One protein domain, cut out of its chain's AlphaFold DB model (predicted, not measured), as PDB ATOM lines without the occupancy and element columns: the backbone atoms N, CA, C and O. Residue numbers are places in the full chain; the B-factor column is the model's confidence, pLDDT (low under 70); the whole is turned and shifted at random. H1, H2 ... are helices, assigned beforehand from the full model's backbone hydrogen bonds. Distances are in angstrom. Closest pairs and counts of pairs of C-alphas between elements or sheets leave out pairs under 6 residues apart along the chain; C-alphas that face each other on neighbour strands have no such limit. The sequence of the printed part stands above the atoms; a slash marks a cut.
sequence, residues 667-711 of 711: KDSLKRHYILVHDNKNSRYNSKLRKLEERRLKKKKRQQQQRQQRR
ATOM      1  N   LYS A 667     155.137 211.032 104.172       91.38
ATOM      2  CA  LYS A 667     154.466 209.718 104.097       91.38
ATOM      3  C   LYS A 667     154.906 208.889 102.885       91.38
ATOM      4  O   LYS A 667     155.004 207.672 102.998       91.38
ATOM      5  N   ASP A 668     155.225 209.514 101.749       92.25
ATOM      6  CA  ASP A 668     155.767 208.798 100.586       92.25
ATOM      7  C   ASP A 668     157.223 208.357 100.797       92.25
ATOM      8  O   ASP A 668     157.596 207.273 100.354       92.25
ATOM      9  N   SER A 669     158.028 209.135 101.531       94.69
ATOM     10  CA  SER A 669     159.367 208.713 101.961       94.69
ATOM     11  C   SER A 669     159.297 207.530 102.924       94.69
ATOM     12  O   SER A 669     160.018 206.560 102.713       94.69
ATOM     13  N   LEU A 670     158.384 207.556 103.904       96.75
ATOM     14  CA  LEU A 670     158.128 206.424 104.802       96.75
ATOM     15  C   LEU A 670     157.638 205.182 104.035       96.75
ATOM     16  O   LEU A 670     158.200 204.106 104.215       96.75
ATOM     17  N   LYS A 671     156.657 205.311 103.127       96.06
ATOM     18  CA  LYS A 671     156.163 204.174 102.325       96.06
ATOM     19  C   LYS A 671     157.259 203.593 101.424       96.06
ATOM     20  O   LYS A 671     157.430 202.378 101.378       96.06
ATOM     21  N   ARG A 672     158.042 204.442 100.744       96.44
ATOM     22  CA  ARG A 672     159.189 204.015  99.923       96.44
ATOM     23  C   ARG A 672     160.257 203.323 100.775       96.44
ATOM     24  O   ARG A 672     160.788 202.299 100.362       96.44
ATOM     25  N   HIS A 673     160.544 203.851 101.963       96.31
ATOM     26  CA  HIS A 673     161.463 203.238 102.918       96.31
ATOM     27  C   HIS A 673     160.979 201.855 103.374       96.31
ATOM     28  O   HIS A 673     161.754 200.907 103.300       96.31
ATOM     29  N   TYR A 674     159.712 201.725 103.774       96.12
ATOM     30  CA  TYR A 674     159.114 200.455 104.191       96.12
ATOM     31  C   TYR A 674     159.260 199.385 103.100       96.12
ATOM     32  O   TYR A 674     159.816 198.316 103.354       96.12
ATOM     33  N   ILE A 675     158.869 199.711 101.863       95.12
ATOM     34  CA  ILE A 675     158.959 198.794 100.717       95.12
ATOM     35  C   ILE A 675     160.419 198.379 100.452       95.12
ATOM     36  O   ILE A 675     160.731 197.196 100.328       95.12
ATOM     37  N   LEU A 676     161.347 199.341 100.394       95.38
ATOM     38  CA  LEU A 676     162.743 199.062 100.038       95.38
ATOM     39  C   LEU A 676     163.560 198.398 101.157       95.38
ATOM     40  O   LEU A 676     164.536 197.713 100.854       95.38
ATOM     41  N   VAL A 677     163.209 198.614 102.429       95.44
ATOM     42  CA  VAL A 677     164.014 198.171 103.581       95.44
ATOM     43  C   VAL A 677     163.410 196.973 104.309       95.44
ATOM     44  O   VAL A 677     164.182 196.092 104.695       95.44
ATOM     45  N   HIS A 678     162.084 196.924 104.469       94.00
ATOM     46  CA  HIS A 678     161.383 195.941 105.300       94.00
ATOM     47  C   HIS A 678     160.606 194.899 104.484       94.00
ATOM     48  O   HIS A 678     160.729 193.713 104.774       94.00
ATOM     49  N   ASP A 679     159.891 195.302 103.434       94.62
ATOM     50  CA  ASP A 679     159.125 194.383 102.572       94.62
ATOM     51  C   ASP A 679     160.036 193.598 101.603       94.62
ATOM     52  O   ASP A 679     159.957 192.375 101.464       94.62
ATOM     53  N   ASN A 680     161.009 194.279 100.984       94.00
ATOM     54  CA  ASN A 680     161.971 193.645 100.085       94.00
ATOM     55  C   ASN A 680     162.822 192.587 100.817       94.00
ATOM     56  O   ASN A 680     163.783 192.901 101.524       94.00
ATOM     57  N   LYS A 681     162.531 191.303 100.581       93.19
ATOM     58  CA  LYS A 681     163.242 190.138 101.151       93.19
ATOM     59  C   LYS A 681     164.766 190.180 100.931       93.19
ATOM     60  O   LYS A 681     165.520 189.678 101.768       93.19
ATOM     61  N   ASN A 682     165.226 190.814  99.851       92.62
ATOM     62  CA  ASN A 682     166.639 190.954  99.477       92.62
ATOM     63  C   ASN A 682     167.273 192.293  99.911       92.62
ATOM     64  O   ASN A 682     168.447 192.532  99.639       92.62
ATOM     65  N   SER A 683     166.536 193.137 100.641       94.00
ATOM     66  CA  SER A 683     167.055 194.323 101.335       94.00
ATOM     67  C   SER A 683     168.327 194.015 102.135       94.00
ATOM     68  O   SER A 683     168.416 192.996 102.828       94.00
ATOM     69  N   ARG A 684     169.293 194.947 102.136       91.56
ATOM     70  CA  ARG A 684     170.509 194.876 102.974       91.56
ATOM     71  C   ARG A 684     170.170 194.729 104.466       91.56
ATOM     72  O   ARG A 684     170.927 194.095 105.199       91.56
ATOM     73  N   TYR A 685     169.031 195.270 104.906       90.56
ATOM     74  CA  TYR A 685     168.518 195.124 106.270       90.56
ATOM     75  C   TYR A 685     167.995 193.699 106.526       90.56
ATOM     76  O   TYR A 685     168.488 193.032 107.434       90.56
ATOM     77  N   ASN A 686     167.115 193.175 105.668       91.25
ATOM     78  CA  ASN A 686     166.591 191.804 105.790       91.25
ATOM     79  C   ASN A 686     167.678 190.726 105.613       91.25
ATOM     80  O   ASN A 686     167.636 189.677 106.253       91.25
ATOM     81  N   SER A 687     168.712 190.995 104.811       93.75
ATOM     82  CA  SER A 687     169.922 190.165 104.721       93.75
ATOM     83  C   SER A 687     170.730 190.173 106.032       93.75
ATOM     84  O   SER A 687     171.217 189.127 106.468       93.75
ATOM     85  N   LYS A 688     170.829 191.325 106.717       94.56
ATOM     86  CA  LYS A 688     171.462 191.433 108.045       94.56
ATOM     87  C   LYS A 688     170.642 190.720 109.132       94.56
ATOM     88  O   LYS A 688     171.248 190.063 109.976       94.56
ATOM     89  N   LEU A 689     169.306 190.798 109.089       92.75
ATOM     90  CA  LEU A 689     168.415 190.071 110.005       92.75
ATOM     91  C   LEU A 689     168.549 188.552 109.852       92.75
ATOM     92  O   LEU A 689     168.918 187.894 110.823       92.75
ATOM     93  N   ARG A 690     168.393 188.010 108.634       94.69
ATOM     94  CA  ARG A 690     168.532 186.562 108.377       94.69
ATOM     95  C   ARG A 690     169.874 186.008 108.875       94.69
ATOM     96  O   ARG A 690     169.914 184.981 109.547       94.69
ATOM     97  N   LYS A 691     170.979 186.731 108.643       96.62
ATOM     98  CA  LYS A 691     172.320 186.363 109.153       96.62
ATOM     99  C   LYS A 691     172.439 186.431 110.684       96.62
ATOM    100  O   LYS A 691     173.262 185.720 111.262       96.62
ATOM    101  N   LEU A 692     171.660 187.273 111.363       96.75
ATOM    102  CA  LEU A 692     171.619 187.348 112.830       96.75
ATOM    103  C   LEU A 692     170.775 186.212 113.433       96.75
ATOM    104  O   LEU A 692     171.170 185.617 114.435       96.75
ATOM    105  N   GLU A 693     169.649 185.881 112.805       97.06
ATOM    106  CA  GLU A 693     168.776 184.760 113.171       97.06
ATOM    107  C   GLU A 693     169.490 183.417 112.999       97.06
ATOM    108  O   GLU A 693     169.509 182.604 113.923       97.06
ATOM    109  N   GLU A 694     170.188 183.224 111.880       97.88
ATOM    110  CA  GLU A 694     171.027 182.051 111.623       97.88
ATOM    111  C   GLU A 694     172.109 181.877 112.706       97.88
ATOM    112  O   GLU A 694     172.309 180.780 113.234       97.88
ATOM    113  N   ARG A 695     172.772 182.972 113.114       98.25
ATOM    114  CA  ARG A 695     173.742 182.979 114.226       98.25
ATOM    115  C   ARG A 695     173.090 182.623 115.567       98.25
ATOM    116  O   ARG A 695     173.678 181.863 116.336       98.25
ATOM    117  N   ARG A 696     171.880 183.125 115.849       98.12
ATOM    118  CA  ARG A 696     171.098 182.772 117.053       98.12
ATOM    119  C   ARG A 696     170.713 181.288 117.054       98.12
ATOM    120  O   ARG A 696     170.905 180.619 118.068       98.12
ATOM    121  N   LEU A 697     170.255 180.747 115.924       98.25
ATOM    122  CA  LEU A 697     169.907 179.331 115.776       98.25
ATOM    123  C   LEU A 697     171.137 178.421 115.915       98.25
ATOM    124  O   LEU A 697     171.080 177.424 116.631       98.25
ATOM    125  N   LYS A 698     172.276 178.791 115.313       98.38
ATOM    126  CA  LYS A 698     173.556 178.077 115.477       98.38
ATOM    127  C   LYS A 698     174.045 178.082 116.933       98.38
ATOM    128  O   LYS A 698     174.526 177.049 117.396       98.38
ATOM    129  N   LYS A 699     173.867 179.180 117.685       98.38
ATOM    130  CA  LYS A 699     174.124 179.205 119.142       98.38
ATOM    131  C   LYS A 699     173.192 178.252 119.907       98.38
ATOM    132  O   LYS A 699     173.699 177.428 120.664       98.38
ATOM    133  N   LYS A 700     171.874 178.294 119.661       98.38
ATOM    134  CA  LYS A 700     170.903 177.383 120.303       98.38
ATOM    135  C   LYS A 700     171.214 175.903 120.030       98.38
ATOM    136  O   LYS A 700     171.241 175.117 120.970       98.38
ATOM    137  N   LYS A 701     171.525 175.528 118.780       98.44
ATOM    138  CA  LYS A 701     171.898 174.143 118.426       98.44
ATOM    139  C   LYS A 701     173.152 173.666 119.170       98.44
ATOM    140  O   LYS A 701     173.130 172.575 119.725       98.44
ATOM    141  N   ARG A 702     174.199 174.498 119.271       98.31
ATOM    142  CA  ARG A 702     175.406 174.172 120.061       98.31
ATOM    143  C   ARG A 702     175.094 173.974 121.550       98.31
ATOM    144  O   ARG A 702     175.570 173.014 122.138       98.31
ATOM    145  N   GLN A 703     174.263 174.835 122.141       98.12
ATOM    146  CA  GLN A 703     173.829 174.696 123.540       98.12
ATOM    147  C   GLN A 703     173.003 173.419 123.769       98.12
ATOM    148  O   GLN A 703     173.160 172.763 124.795       98.12
ATOM    149  N   GLN A 704     172.149 173.036 122.814       98.19
ATOM    150  CA  GLN A 704     171.385 171.788 122.870       98.19
ATOM    151  C   GLN A 704     172.298 170.558 122.777       98.19
ATOM    152  O   GLN A 704     172.176 169.659 123.603       98.19
ATOM    153  N   GLN A 705     173.263 170.556 121.853       98.19
ATOM    154  CA  GLN A 705     174.267 169.491 121.729       98.19
ATOM    155  C   GLN A 705     175.113 169.359 123.005       98.19
ATOM    156  O   GLN A 705     175.282 168.257 123.511       98.19
ATOM    157  N   GLN A 706     175.552 170.472 123.600       98.00
ATOM    158  CA  GLN A 706     176.268 170.471 124.883       98.00
ATOM    159  C   GLN A 706     175.415 169.963 126.058       98.00
ATOM    160  O   GLN A 706     175.956 169.383 126.994       98.00
ATOM    161  N   ARG A 707     174.088 170.161 126.031       98.19
ATOM    162  CA  ARG A 707     173.162 169.555 127.006       98.19
ATOM    163  C   ARG A 707     172.967 168.056 126.769       98.19
ATOM    164  O   ARG A 707     172.807 167.327 127.736       98.19
ATOM    165  N   GLN A 708     172.995 167.602 125.515       97.81
ATOM    166  CA  GLN A 708     172.931 166.179 125.157       97.81
ATOM    167  C   GLN A 708     174.235 165.435 125.481       97.81
ATOM    168  O   GLN A 708     174.173 164.284 125.862       97.81
ATOM    169  N   GLN A 709     175.395 166.097 125.402       97.44
ATOM    170  CA  GLN A 709     176.708 165.553 125.795       97.44
ATOM    171  C   GLN A 709     176.969 165.568 127.316       97.44
ATOM    172  O   GLN A 709     178.041 165.168 127.761       97.44
ATOM    173  N   ARG A 710     176.027 166.093 128.110       96.81
ATOM    174  CA  ARG A 710     176.055 166.130 129.587       96.81
ATOM    175  C   ARG A 710     174.980 165.234 130.219       96.81
ATOM    176  O   ARG A 710     174.767 165.314 131.427       96.81
ATOM    177  N   ARG A 711     174.264 164.474 129.394       95.62
ATOM    178  CA  ARG A 711     173.257 163.478 129.759       95.62
ATOM    179  C   ARG A 711     173.752 162.111 129.307       95.62
ATOM    180  O   ARG A 711     173.323 161.142 129.956       95.62
TER     181      ARG A 711
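AT A GLANCE: This is residues 667 to 711 of the 711 residues of the protein "C2H2-type domain-containing protein" of Geotrichum candidum (UniProt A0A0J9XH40). What does the domain look like? It is a long thin rod of two helices set end to end, the shorter H1 and the longer H2, which run the same way and meet at a tight link as a wide corner, their lines at a steep tilt of 38 degrees. How is it made up? The printed part has 45 residues, with two named helices, H1 then H2, and no named strand: the class is all helix. How spread out is it? It is extended, with a radius of gyration of the C-alphas of 17.2 A and spans of 57 by 16 by 9 A.

HOW THE PARTS SIT: How does H1, residues 667 to 679, stand to H2, residues 684 to 708? They touch only at the corner by their link, H1 with residues 677 to 678 alone and H2 with 684 to 686 alone; the closest C-alphas, of Val 677 and Tyr 685, are 6.1 A apart. They run the same way at a steep tilt of 38 degrees. Are the helix backbones well formed? Every O i to N i+4 pair is within hydrogen-bond range in H2, and 8 of 9 in H1.

IN THESE COORDINATES: Where does H1 begin? C-alpha 667 is at (154.466, 209.718, 104.097), and H1 is 16.1 A from first to last C-alpha. Where does H2 run? It goes from C-alpha 684 at (170.509, 194.876, 102.974) to C-alpha 708 at (172.931, 166.179, 125.157), 36.4 A.

THE WHOLE: How large is it? The two C-alphas farthest apart, of Asp 668 and Arg 711, are 56.7 A apart. Is anything cut or uncertain? The printed part has no cut, and no printed residue is under 70 in pLDDT.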